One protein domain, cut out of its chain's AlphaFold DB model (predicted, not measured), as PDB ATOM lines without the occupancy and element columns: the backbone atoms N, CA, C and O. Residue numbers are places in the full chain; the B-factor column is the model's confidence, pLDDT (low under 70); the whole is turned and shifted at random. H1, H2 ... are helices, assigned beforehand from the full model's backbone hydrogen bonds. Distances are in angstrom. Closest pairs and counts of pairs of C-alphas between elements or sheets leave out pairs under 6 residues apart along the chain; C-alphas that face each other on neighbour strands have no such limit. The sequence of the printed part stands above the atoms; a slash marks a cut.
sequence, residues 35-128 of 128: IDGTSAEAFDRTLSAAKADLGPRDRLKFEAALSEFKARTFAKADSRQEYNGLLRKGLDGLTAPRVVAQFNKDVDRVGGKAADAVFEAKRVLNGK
ATOM      1  N   ILE A  35      28.496  36.008 122.252       96.38
ATOM      2  CA  ILE A  35      29.647  36.897 122.099       96.38
ATOM      3  C   ILE A  35      29.863  37.159 120.604       96.38
ATOM      4  O   ILE A  35      29.993  36.218 119.825       96.38
ATOM      5  N   ASP A  36      29.924  38.431 120.223       96.75
ATOM      6  CA  ASP A  36      30.129  38.899 118.851       96.75
ATOM      7  C   ASP A  36      31.565  39.408 118.681       96.75
ATOM      8  O   ASP A  36      31.934  40.461 119.194       96.75
ATOM      9  N   GLY A  37      32.396  38.660 117.960       94.69
ATOM     10  CA  GLY A  37      33.799  38.985 117.702       94.69
ATOM     11  C   GLY A  37      34.044  39.862 116.469       94.69
ATOM     12  O   GLY A  37      35.205  40.188 116.183       94.69
ATOM     13  N   THR A  38      33.004  40.259 115.729       94.88
ATOM     14  CA  THR A  38      33.144  40.954 114.433       94.88
ATOM     15  C   THR A  38      33.870  42.297 114.553       94.88
ATOM     16  O   THR A  38      34.696  42.643 113.705       94.88
ATOM     17  N   SER A  39      33.660  43.022 115.654       96.06
ATOM     18  CA  SER A  39      34.326  44.291 115.965       96.06
ATOM     19  C   SER A  39      34.755  44.351 117.431       96.06
ATOM     20  O   SER A  39      34.278  43.579 118.257       96.06
ATOM     21  N   ALA A  40      35.674  45.262 117.766       94.81
ATOM     22  CA  ALA A  40      36.116  45.441 119.152       94.81
ATOM     23  C   ALA A  40      34.969  45.915 120.062       94.81
ATOM     24  O   ALA A  40      34.773  45.372 121.141       94.81
ATOM     25  N   GLU A  41      34.166  46.869 119.586       96.25
ATOM     26  CA  GLU A  41      33.044  47.415 120.351       96.25
ATOM     27  C   GLU A  41      31.944  46.372 120.591       96.25
ATOM     28  O   GLU A  41      31.467  46.217 121.718       96.25
ATOM     29  N   ALA A  42      31.562  45.618 119.550       95.62
ATOM     30  CA  ALA A  42      30.575  44.552 119.697       95.62
ATOM     31  C   ALA A  42      31.072  43.466 120.654       95.62
ATOM     32  O   ALA A  42      30.309  43.015 121.512       95.62
ATOM     33  N   PHE A  43      32.354  43.112 120.562       96.69
ATOM     34  CA  PHE A  43      32.976  42.118 121.422       96.69
ATOM     35  C   PHE A  43      32.943  42.526 122.887       96.69
ATOM     36  O   PHE A  43      32.428  41.774 123.708       96.69
ATOM     37  N   ASP A  44      33.410  43.726 123.225       95.88
ATOM     38  CA  ASP A  44      33.450  44.176 124.618       95.88
ATOM     39  C   ASP A  44      32.039  44.254 125.221       95.88
ATOM     40  O   ASP A  44      31.793  43.786 126.339       95.88
ATOM     41  N   ARG A  45      31.076  44.768 124.445       97.00
ATOM     42  CA  ARG A  45      29.672  44.864 124.857       97.00
ATOM     43  C   ARG A  45      29.048  43.487 125.086       97.00
ATOM     44  O   ARG A  45      28.439  43.255 126.132       97.00
ATOM     45  N   THR A  46      29.173  42.582 124.120       96.38
ATOM     46  CA  THR A  46      28.531  41.257 124.171       96.38
ATOM     47  C   THR A  46      29.226  40.310 125.141       96.38
ATOM     48  O   THR A  46      28.547  39.545 125.817       96.38
ATOM     49  N   LEU A  47      30.546  40.409 125.310       96.12
ATOM     50  CA  LEU A  47      31.289  39.668 126.327       96.12
ATOM     51  C   LEU A  47      30.850  40.071 127.739       96.12
ATOM     52  O   LEU A  47      30.624  39.209 128.592       96.12
ATOM     53  N   SER A  48      30.691  41.375 127.983       95.12
ATOM     54  CA  SER A  48      30.190  41.874 129.266       95.12
ATOM     55  C   SER A  48      28.751  41.417 129.526       95.12
ATOM     56  O   SER A  48      28.432  40.999 130.641       95.12
ATOM     57  N   ALA A  49      27.890  41.447 128.506       94.19
ATOM     58  CA  ALA A  49      26.522  40.948 128.603       94.19
ATOM     59  C   ALA A  49      26.474  39.429 128.867       94.19
ATOM     60  O   ALA A  49      25.821  38.999 129.813       94.19
ATOM     61  N   ALA A  50      27.264  38.627 128.148       94.25
ATOM     62  CA  ALA A  50      27.367  37.183 128.368       94.25
ATOM     63  C   ALA A  50      27.847  36.844 129.790       94.25
ATOM     64  O   ALA A  50      27.325  35.937 130.435       94.25
ATOM     65  N   LYS A  51      28.804  37.604 130.334       93.88
ATOM     66  CA  LYS A  51      29.234  37.466 131.734       93.88
ATOM     67  C   LYS A  51      28.126  37.834 132.729       93.88
ATOM     68  O   LYS A  51      28.061  37.259 133.825       93.88
ATOM     69  N   ALA A  52      27.288  38.812 132.389       92.19
ATOM     70  CA  ALA A  52      26.168  39.234 133.222       92.19
ATOM     71  C   ALA A  52      25.089  38.146 133.335       92.19
ATOM     72  O   ALA A  52      24.490  38.027 134.401       92.19
ATOM     73  N   ASP A  53      24.932  37.308 132.305       90.62
ATOM     74  CA  ASP A  53      23.984  36.184 132.293       90.62
ATOM     75  C   ASP A  53      24.372  35.039 133.251       90.62
ATOM     76  O   ASP A  53      23.553  34.174 133.557       90.62
ATOM     77  N   LEU A  54      25.614  35.017 133.753       89.44
ATOM     78  CA  LEU A  54      26.094  33.978 134.667       89.44
ATOM     79  C   LEU A  54      25.789  34.285 136.136       89.44
ATOM     80  O   LEU A  54      26.023  35.396 136.626       89.44
ATOM     81  N   GLY A  55      25.409  33.237 136.873       90.25
ATOM     82  CA  GLY A  55      25.379  33.253 138.334       90.25
ATOM     83  C   GLY A  55      26.784  33.363 138.960       90.25
ATOM     84  O   GLY A  55      27.791  33.120 138.287       90.25
ATOM     85  N   PRO A  56      26.892  33.686 140.264       88.00
ATOM     86  CA  PRO A  56      28.172  33.991 140.915       88.00
ATOM     87  C   PRO A  56      29.236  32.892 140.782       88.00
ATOM     88  O   PRO A  56      30.400  33.182 140.506       88.00
ATOM     89  N   ARG A  57      28.836  31.623 140.937       84.94
ATOM     90  CA  ARG A  57      29.742  30.467 140.835       84.94
ATOM     91  C   ARG A  57      30.310  30.307 139.426       84.94
ATOM     92  O   ARG A  57      31.517  30.132 139.269       84.94
ATOM     93  N   ASP A  58      29.454  30.372 138.411       89.62
ATOM     94  CA  ASP A  58      29.871  30.172 137.021       89.62
ATOM     95  C   ASP A  58      30.631  31.376 136.477       89.62
ATOM     96  O   ASP A  58      31.510  31.210 135.636       89.62
ATOM     97  N   ARG A  59      30.391  32.574 137.022       93.00
ATOM     98  CA  ARG A  59      31.178  33.765 136.697       93.00
ATOM     99  C   ARG A  59      32.653  33.598 137.060       93.00
ATOM    100  O   ARG A  59      33.503  33.950 136.252       93.00
ATOM    101  N   LEU A  60      32.978  33.023 138.221       92.12
ATOM    102  CA  LEU A  60      34.376  32.745 138.593       92.12
ATOM    103  C   LEU A  60      35.034  31.748 137.634       92.12
ATOM    104  O   LEU A  60      36.172  31.949 137.212       92.12
ATOM    105  N   LYS A  61      34.305  30.696 137.248       92.06
ATOM    106  CA  LYS A  61      34.787  29.722 136.260       92.06
ATOM    107  C   LYS A  61      34.990  30.355 134.888       92.06
ATOM    108  O   LYS A  61      35.965  30.048 134.217       92.06
ATOM    109  N   PHE A  62      34.087  31.241 134.485       95.12
ATOM    110  CA  PHE A  62      34.189  31.969 133.230       95.12
ATOM    111  C   PHE A  62      35.415  32.883 133.200       95.12
ATOM    112  O   PHE A  62      36.138  32.887 132.211       95.12
ATOM    113  N   GLU A  63      35.703  33.600 134.288       94.81
ATOM    114  CA  GLU A  63      36.922  34.413 134.395       94.81
ATOM    115  C   GLU A  63      38.192  33.560 134.327       94.81
ATOM    116  O   GLU A  63      39.133  33.914 133.617       94.81
ATOM    117  N   ALA A  64      38.212  32.410 135.007       93.50
ATOM    118  CA  ALA A  64      39.328  31.471 134.921       93.50
ATOM    119  C   ALA A  64      39.520  30.956 133.483       93.50
ATOM    120  O   ALA A  64      40.631  31.010 132.951       93.50
ATOM    121  N   ALA A  65      38.430  30.547 132.829       94.69
ATOM    122  CA  ALA A  65      38.428  30.109 131.437       94.69
ATOM    123  C   ALA A  65      38.932  31.202 130.487       94.69
ATOM    124  O   ALA A  65      39.754  30.945 129.605       94.69
ATOM    125  N   LEU A  66      38.470  32.439 130.682       95.50
ATOM    126  CA  LEU A  66      38.874  33.582 129.876       95.50
ATOM    127  C   LEU A  66      40.350  33.922 130.095       95.50
ATOM    128  O   LEU A  66      41.051  34.224 129.133       95.50
ATOM    129  N   SER A  67      40.840  33.851 131.333       95.19
ATOM    130  CA  SER A  67      42.252  34.068 131.658       95.19
ATOM    131  C   SER A  67      43.151  33.021 130.999       95.19
ATOM    132  O   SER A  67      44.152  33.373 130.374       95.19
ATOM    133  N   GLU A  68      42.784  31.740 131.074       93.31
ATOM    134  CA  GLU A  68      43.523  30.668 130.403       93.31
ATOM    135  C   GLU A  68      43.511  30.860 128.880       93.31
ATOM    136  O   GLU A  68      44.550  30.779 128.220       93.31
ATOM    137  N   PHE A  69      42.344  31.165 128.308       93.88
ATOM    138  CA  PHE A  69      42.218  31.438 126.883       93.88
ATOM    139  C   PHE A  69      43.092  32.623 126.455       93.88
ATOM    140  O   PHE A  69      43.836  32.505 125.485       93.88
ATOM    141  N   LYS A  70      43.090  33.725 127.217       94.56
ATOM    142  CA  LYS A  70      43.966  34.882 126.986       94.56
ATOM    143  C   LYS A  70      45.444  34.496 127.029       94.56
ATOM    144  O   LYS A  70      46.175  34.911 126.139       94.56
ATOM    145  N   ALA A  71      45.876  33.696 128.002       93.81
ATOM    146  CA  ALA A  71      47.268  33.260 128.108       93.81
ATOM    147  C   ALA A  71      47.696  32.392 126.911       93.81
ATOM    148  O   ALA A  71      48.737  32.639 126.305       93.81
ATOM    149  N   ARG A  72      46.863  31.421 126.510       92.19
ATOM    150  CA  ARG A  72      47.129  30.570 125.335       92.19
ATOM    151  C   ARG A  72      47.145  31.369 124.036       92.19
ATOM    152  O   ARG A  72      47.954  31.085 123.163       92.19
ATOM    153  N   THR A  73      46.251  32.343 123.900       94.88
ATOM    154  CA  THR A  73      46.204  33.225 122.730       94.88
ATOM    155  C   THR A  73      47.412  34.155 122.695       94.88
ATOM    156  O   THR A  73      47.992  34.342 121.635       94.88
ATOM    157  N   PHE A  74      47.843  34.678 123.846       93.75
ATOM    158  CA  PHE A  74      49.055  35.489 123.952       93.75
ATOM    159  C   PHE A  74      50.303  34.707 123.538       93.75
ATOM    160  O   PHE A  74      51.087  35.204 122.745       93.75
ATOM    161  N   ALA A  75      50.441  33.458 123.987       95.06
ATOM    162  CA  ALA A  75      51.561  32.595 123.608       95.06
ATOM    163  C   ALA A  75      51.612  32.245 122.106       95.06
ATOM    164  O   ALA A  75      52.635  31.756 121.638       95.06
ATOM    165  N   LYS A  76      50.511  32.441 121.370       93.94
ATOM    166  CA  LYS A  76      50.402  32.148 119.932       93.94
ATOM    167  C   LYS A  76      50.507  33.378 119.037       93.94
ATOM    168  O   LYS A  76      50.641  33.205 117.836       93.94
ATOM    169  N   ALA A  77      50.327  34.575 119.587       95.38
ATOM    170  CA  ALA A  77      50.256  35.797 118.802       95.38
ATOM    171  C   ALA A  77      51.640  36.438 118.689       95.38
ATOM    172  O   ALA A  77      52.314  36.621 119.701       95.38
ATOM    173  N   ASP A  78      52.009  36.875 117.487       95.75
ATOM    174  CA  ASP A  78      53.285  37.553 117.238       95.75
ATOM    175  C   ASP A  78      53.187  39.069 117.485       95.75
ATOM    176  O   ASP A  78      54.187  39.781 117.581       95.75
ATOM    177  N   SER A  79      51.964  39.597 117.607       97.25
ATOM    178  CA  SER A  79      51.716  41.016 117.861       97.25
ATOM    179  C   SER A  79      50.445  41.268 118.672       97.25
ATOM    180  O   SER A  79      49.538  40.439 118.754       97.25
ATOM    181  N   ARG A  80      50.322  42.480 119.228       94.62
ATOM    182  CA  ARG A  80      49.115  42.907 119.956       94.62
ATOM    183  C   ARG A  80      47.867  42.961 119.067       94.62
ATOM    184  O   ARG A  80      46.770  42.650 119.528       94.62
ATOM    185  N   GLN A  81      48.016  43.376 117.809       96.50
ATOM    186  CA  GLN A  81      46.901  43.435 116.864       96.50
ATOM    187  C   GLN A  81      46.393  42.029 116.539       96.50
ATOM    188  O   GLN A  81      45.185  41.787 116.568       96.50
ATOM    189  N   GLU A  82      47.316  41.101 116.295       96.06
ATOM    190  CA  GLU A  82      46.994  39.700 116.066       96.06
ATOM    191  C   GLU A  82      46.361  39.060 117.302       96.06
ATOM    192  O   GLU A  82      45.306  38.440 117.187       96.06
ATOM    193  N   TYR A  83      46.921  39.298 118.491       96.69
ATOM    194  CA  TYR A  83      46.355  38.850 119.762       96.69
ATOM    195  C   TYR A  83      44.880  39.243 119.900       96.69
ATOM    196  O   TYR A  83      44.031  38.393 120.167       96.69
ATOM    197  N   ASN A  84      44.552  40.516 119.658       95.94
ATOM    198  CA  ASN A  84      43.174  41.003 119.733       95.94
ATOM    199  C   ASN A  84      42.272  40.369 118.660       95.94
ATOM    200  O   ASN A  84      41.089  40.136 118.904       95.94
ATOM    201  N   GLY A  85      42.804  40.104 117.464       96.62
ATOM    202  CA  GLY A  85      42.082  39.403 116.399       96.62
ATOM    203  C   GLY A  85      41.768  37.954 116.769       96.62
ATOM    204  O   GLY A  85      40.619  37.526 116.663       96.62
ATOM    205  N   LEU A  86      42.766  37.221 117.264       96.88
ATOM    206  CA  LEU A  86      42.633  35.835 117.708       96.88
ATOM    207  C   LEU A  86      41.699  35.708 118.913       96.88
ATOM    208  O   LEU A  86      40.893  34.780 118.962       96.88
ATOM    209  N   LEU A  87      41.775  36.649 119.859       95.31
ATOM    210  CA  LEU A  87      40.924  36.648 121.044       95.31
ATOM    211  C   LEU A  87      39.447  36.786 120.660       95.31
ATOM    212  O   LEU A  87      38.627  35.986 121.103       95.31
ATOM    213  N   ARG A  88      39.129  37.763 119.801       96.56
ATOM    214  CA  ARG A  88      37.766  37.974 119.301       96.56
ATOM    215  C   ARG A  88      37.283  36.776 118.499       96.56
ATOM    216  O   ARG A  88      36.248  36.211 118.819       96.56
ATOM    217  N   LYS A  89      38.069  36.340 117.512       96.56
ATOM    218  CA  LYS A  89      37.709  35.223 116.632       96.56
ATOM    219  C   LYS A  89      37.479  33.920 117.396       96.56
ATOM    220  O   LYS A  89      36.600  33.154 117.031       96.56
ATOM    221  N   GLY A  90      38.274  33.639 118.426       94.44
ATOM    222  CA  GLY A  90      38.138  32.391 119.177       94.44
ATOM    223  C   GLY A  90      36.996  32.379 120.195       94.44
ATOM    224  O   GLY A  90      36.670  31.309 120.702       94.44
ATOM    225  N   LEU A  91      36.397  33.534 120.490       95.69
ATOM    226  CA  LEU A  91      35.231  33.656 121.369       95.69
ATOM    227  C   LEU A  91      33.941  34.001 120.613       95.69
ATOM    228  O   LEU A  91      32.861  33.881 121.185       95.69
ATOM    229  N   ASP A  92      34.053  34.400 119.349       97.00
ATOM    230  CA  ASP A  92      32.933  34.704 118.467       97.00
ATOM    231  C   ASP A  92      31.951  33.529 118.355       97.00
ATOM    232  O   ASP A  92      32.344  32.366 118.221       97.00
ATOM    233  N   GLY A  93      30.656  33.825 118.452       94.94
ATOM    234  CA  GLY A  93      29.581  32.834 118.404       94.94
ATOM    235  C   GLY A  93      29.437  31.972 119.666       94.94
ATOM    236  O   GLY A  93      28.551  31.112 119.727       94.94
ATOM    237  N   LEU A  94      30.274  32.168 120.690       95.38
ATOM    238  CA  LEU A  94      30.167  31.436 121.951       95.38
ATOM    239  C   LEU A  94      29.256  32.152 122.942       95.38
ATOM    240  O   LEU A  94      29.170  33.373 122.985       95.38
ATOM    241  N   THR A  95      28.617  31.367 123.802       95.88
ATOM    242  CA  THR A  95      27.911  31.875 124.980       95.88
ATOM    243  C   THR A  95      28.755  31.629 126.224       95.88
ATOM    244  O   THR A  95      29.548  30.682 126.284       95.88
ATOM    245  N   ALA A  96      28.566  32.442 127.258       94.12
ATOM    246  CA  ALA A  96      29.270  32.285 128.529       94.12
ATOM    247  C   ALA A  96      29.143  30.868 129.147       94.12
ATOM    248  O   ALA A  96      30.171  30.291 129.516       94.12
ATOM    249  N   PRO A  97      27.950  30.235 129.187       92.94
ATOM    250  CA  PRO A  97      27.816  28.850 129.644       92.94
ATOM    251  C   PRO A  97      28.623  27.844 128.813       92.94
ATOM    252  O   PRO A  97      29.200  26.911 129.372       92.94
ATOM    253  N   ARG A  98      28.722  28.035 127.488       93.00
ATOM    254  CA  ARG A  98      29.539  27.166 126.621       93.00
ATOM    255  C   ARG A  98      31.028  27.292 126.927       93.00
ATOM    256  O   ARG A  98      31.709  26.271 126.993       93.00
ATOM    257  N   VAL A  99      31.517  28.509 127.167       92.94
ATOM    258  CA  VAL A  99      32.915  28.747 127.567       92.94
ATOM    259  C   VAL A  99      33.225  28.038 128.889       92.94
ATOM    260  O   VAL A  99      34.222  27.322 128.985       92.94
ATOM    261  N   VAL A 100      32.338  28.152 129.883       92.62
ATOM    262  CA  VAL A 100      32.481  27.455 131.175       92.62
ATOM    263  C   VAL A 100      32.455  25.934 131.005       92.62
ATOM    264  O   VAL A 100      33.269  25.232 131.604       92.62
ATOM    265  N   ALA A 101      31.539  25.407 130.190       91.88
ATOM    266  CA  ALA A 101      31.428  23.972 129.949       91.88
ATOM    267  C   ALA A 101      32.692  23.402 129.292       91.88
ATOM    268  O   ALA A 101      33.161  22.337 129.693       91.88
ATOM    269  N   GLN A 102      33.261  24.113 128.316       88.31
ATOM    270  CA  GLN A 102      34.510  23.709 127.674       88.31
ATOM    271  C   GLN A 102      35.679  23.724 128.663       88.31
ATOM    272  O   GLN A 102      36.436  22.758 128.726       88.31
ATOM    273  N   PHE A 103      35.778  24.767 129.487       88.50
ATOM    274  CA  PHE A 103      36.813  24.858 130.513       88.50
ATOM    275  C   PHE A 103      36.743  23.711 131.526       88.50
ATOM    276  O   PHE A 103      37.762  23.092 131.810       88.50
ATOM    277  N   ASN A 104      35.547  23.360 132.018       86.62
ATOM    278  CA  ASN A 104      35.398  22.218 132.931       86.62
ATOM    279  C   ASN A 104      35.887  20.914 132.274       86.62
ATOM    280  O   ASN A 104      36.660  20.184 132.883       86.62
ATOM    281  N   LYS A 105      35.517  20.660 131.008       87.38
ATOM    282  CA  LYS A 105      35.987  19.474 130.267       87.38
ATOM    283  C   LYS A 105      37.510  19.432 130.147       87.38
ATOM    284  O   LYS A 105      38.105  18.361 130.246       87.38
ATOM    285  N   ASP A 106      38.141  20.578 129.907       83.94
ATOM    286  CA  ASP A 106      39.595  20.664 129.795       83.94
ATOM    287  C   ASP A 106      40.292  20.427 131.137       83.94
ATOM    288  O   ASP A 106      41.258  19.662 131.186       83.94
ATOM    289  N   VAL A 107      39.770  21.001 132.223       84.56
ATOM    290  CA  VAL A 107      40.271  20.767 133.583       84.56
ATOM    291  C   VAL A 107      40.130  19.297 133.974       84.56
ATOM    292  O   VAL A 107      41.110  18.697 134.415       84.56
ATOM    293  N   ASP A 108      38.965  18.687 133.748       85.50
ATOM    294  CA  ASP A 108      38.716  17.278 134.072       85.50
ATOM    295  C   ASP A 108      39.663  16.352 133.294       85.50
ATOM    296  O   ASP A 108      40.259  15.426 133.849       85.50
ATOM    297  N   ARG A 109      39.882  16.645 132.005       83.25
ATOM    298  CA  ARG A 109      40.817  15.905 131.149       83.25
ATOM    299  C   ARG A 109      42.260  16.015 131.637       83.25
ATOM    300  O   ARG A 109      42.989  15.022 131.605       83.25
ATOM    301  N   VAL A 110      42.705  17.206 132.035       82.19
ATOM    302  CA  VAL A 110      44.058  17.409 132.577       82.19
ATOM    303  C   VAL A 110      44.202  16.714 133.930       82.19
ATOM    304  O   VAL A 110      45.216  16.055 134.153       82.19
ATOM    305  N   GLY A 111      43.181  16.782 134.786       79.38
ATOM    306  CA  GLY A 111      43.142  16.078 136.068       79.38
ATOM    307  C   GLY A 111      43.277  14.563 135.911       79.38
ATOM    308  O   GLY A 111      44.107  13.958 136.585       79.38
ATOM    309  N   GLY A 112      42.543  13.961 134.968       81.81
ATOM    310  CA  GLY A 112      42.655  12.532 134.655       81.81
ATOM    311  C   GLY A 112      44.060  12.139 134.193       81.81
ATOM    312  O   GLY A 112      44.678  11.255 134.775       81.81
ATOM    313  N   LYS A 113      44.628  12.875 133.227       82.56
ATOM    314  CA  LYS A 113      46.001  12.628 132.751       82.56
ATOM    315  C   LYS A 113      47.050  12.776 133.853       82.56
ATOM    316  O   LYS A 113      48.026  12.030 133.874       82.56
ATOM    317  N   ALA A 114      46.873  13.746 134.747       79.12
ATOM    318  CA  ALA A 114      47.766  13.935 135.881       79.12
ATOM    319  C   ALA A 114      47.676  12.758 136.863       79.12
ATOM    320  O   ALA A 114      48.707  12.270 137.323       79.12
ATOM    321  N   ALA A 115      46.466  12.265 137.144       80.12
ATOM    322  CA  ALA A 115      46.269  11.079 137.971       80.12
ATOM    323  C   ALA A 115      46.940   9.845 137.346       80.12
ATOM    324  O   ALA A 115      47.715   9.166 138.022       80.12
ATOM    325  N   ASP A 116      46.724   9.610 136.050       84.56
ATOM    326  CA  ASP A 116      47.331   8.495 135.316       84.56
ATOM    327  C   ASP A 116      48.864   8.549 135.367       84.56
ATOM    328  O   ASP A 116      49.510   7.545 135.663       84.56
ATOM    329  N   ALA A 117      49.456   9.732 135.168       84.25
ATOM    330  CA  ALA A 117      50.905   9.923 135.244       84.25
ATOM    331  C   ALA A 117      51.473   9.611 136.640       84.25
ATOM    332  O   ALA A 117      52.548   9.021 136.755       84.25
ATOM    333  N   VAL A 118      50.751   9.962 137.712       84.25
ATOM    334  CA  VAL A 118      51.159   9.632 139.087       84.25
ATOM    335  C   VAL A 118      51.112   8.123 139.327       84.25
ATOM    336  O   VAL A 118      52.032   7.574 139.935       84.25
ATOM    337  N   PHE A 119      50.071   7.431 138.857       86.56
ATOM    338  CA  PHE A 119      49.980   5.974 138.995       86.56
ATOM    339  C   PHE A 119      51.015   5.239 138.139       86.56
ATOM    340  O   PHE A 119      51.597   4.265 138.614       86.56
ATOM    341  N   GLU A 120      51.294   5.723 136.928       88.69
ATOM    342  CA  GLU A 120      52.385   5.231 136.082       88.69
ATOM    343  C   GLU A 120      53.730   5.352 136.804       88.69
ATOM    344  O   GLU A 120      54.436   4.359 136.972       88.69
ATOM    345  N   ALA A 121      54.044   6.542 137.325       84.38
ATOM    346  CA  ALA A 121      55.271   6.779 138.076       84.38
ATOM    347  C   ALA A 121      55.374   5.867 139.310       84.38
ATOM    348  O   ALA A 121      56.417   5.260 139.542       84.38
ATOM    349  N   LYS A 122      54.284   5.702 140.075       84.75
ATOM    350  CA  LYS A 122      54.250   4.765 141.211       84.75
ATOM    351  C   LYS A 122      54.491   3.319 140.781       84.75
ATOM    352  O   LYS A 122      55.192   2.602 141.488       84.75
ATOM    353  N   ARG A 123      53.938   2.882 139.646       86.38
ATOM    354  CA  ARG A 123      54.144   1.522 139.125       86.38
ATOM    355  C   ARG A 123      55.595   1.289 138.723       86.38
ATOM    356  O   ARG A 123      56.148   0.254 139.070       86.38
ATOM    357  N   VAL A 124      56.217   2.259 138.053       89.56
ATOM    358  CA  VAL A 124      57.643   2.209 137.690       89.56
ATOM    359  C   VAL A 124      58.532   2.163 138.936       89.56
ATOM    360  O   VAL A 124      59.509   1.422 138.961       89.56
ATOM    361  N   LEU A 125      58.188   2.918 139.984       81.56
ATOM    362  CA  LEU A 125      58.961   2.966 141.230       81.56
ATOM    363  C   LEU A 125      58.790   1.715 142.109       81.56
ATOM    364  O   LEU A 125      59.759   1.293 142.731       81.56
ATOM    365  N   ASN A 126      57.593   1.120 142.152       84.12
ATOM    366  CA  ASN A 126      57.285  -0.057 142.981       84.12
ATOM    367  C   ASN A 126      57.437  -1.400 142.242       84.12
ATOM    368  O   ASN A 126      57.323  -2.448 142.865       84.12
ATOM    369  N   GLY A 127      57.639  -1.388 140.923       63.81
ATOM    370  CA  GLY A 127      57.836  -2.579 140.089       63.81
ATOM    371  C   GLY A 127      59.272  -3.114 140.081       63.81
ATOM    372  O   GLY A 127      59.653  -3.785 139.121       63.81
ATOM    373  N   LYS A 128      60.065  -2.783 141.104       51.12
ATOM    374  CA  LYS A 128      61.396  -3.336 141.367       51.12
ATOM    375  C   LYS A 128      61.342  -4.278 142.557       51.12
ATOM    376  O   LYS A 128      60.735  -3.875 143.573       51.12
TER     377      LYS A 128
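Overview. This is residues 35 to 128 of the 128 residues of an uncharacterized protein of Sphingomonas ginsenosidivorax (UniProt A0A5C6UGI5). A compact head of three helices, H1, H2 and H3, has one long straight helix, H4, which begins at the head, crosses H2 and sticks out as an arm with residues 108 to 128. In the head, H2 and H3 form a helical hairpin, and H1 runs opposite to H2 at the end of the hairpin away from its turn. The printed part has 94 residues with four named helices in the order H1, H2, H3, H4 and no named strand; its class is all helix. With its arm the whole is loose, with a radius of gyration of the C-alphas of 17.6 A, and flat in outline, spanning 62 by 35 by 17 A; the arm makes the length.

Arrangement. H1, residues 40 to 52, and H2, residues 56 to 74, are close but not clearly touching; their closest C-alphas, those of Lys 51 and Arg 59, are 6.5 A apart. They run opposite ways at a shallow tilt of 32 degrees, only just short of steep. H3, residues 80 to 91, touches H2 and forms a hairpin with it. Residues 83 to 87 of H3 touch residues 69 to 74 of H2, the closest C-alphas being those of Phe 74 and Tyr 83, 6.0 A apart. H2 and H3 run opposite ways at a steep tilt of 45 degrees. H1 and H3 are close but not clearly touching, with the C-alphas of Phe 43 and Arg 88 closest at 6.7 A. They run the same way at a steep tilt of 45 degrees. H4, residues 96 to 126, touches H2 with its residues 96 to 103 alone, about perpendicular at 73 degrees; the closest C-alphas, those of Phe 62 and Val 100, are 5.2 A apart. H1 and H4 only just touch, with 3 pairs of C-alphas within 8 A, the closest being those of Ala 50 and Ala 96 at 5.3 A. H3 and H4 are apart, but only just, at 8.2 A. The packing of the helices is mostly crossed. In H1, H2, H3 and H4 every O i to N i+4 pair is within hydrogen-bond range.

Along the chain. H1 begins at C-alpha 40, (36.116, 45.441, 119.152), and is 18.3 A long from first to last C-alpha. H2 measures 26.9 A and ends at C-alpha 74, (49.055, 35.489, 123.952). H3 measures 16.7 A. H4, the longest helix with 31 residues, measures 45.2 A and ends at C-alpha 126, (57.285, -0.057, 142.981).

Size, cuts and confidence. The two C-alphas farthest apart, those of Glu 41 and Lys 128, are 61.8 A apart. Residues 108 to 128, of which 108 to 126 belong to H4, stand free; the body without them spans 34 by 27 by 16 A. The printed part has no cut, and the links H1 to H2, H2 to H3 and H3 to H4 are tight. The mean pLDDT of the printed part is 91.0, and residues 127 to 128 are under 70.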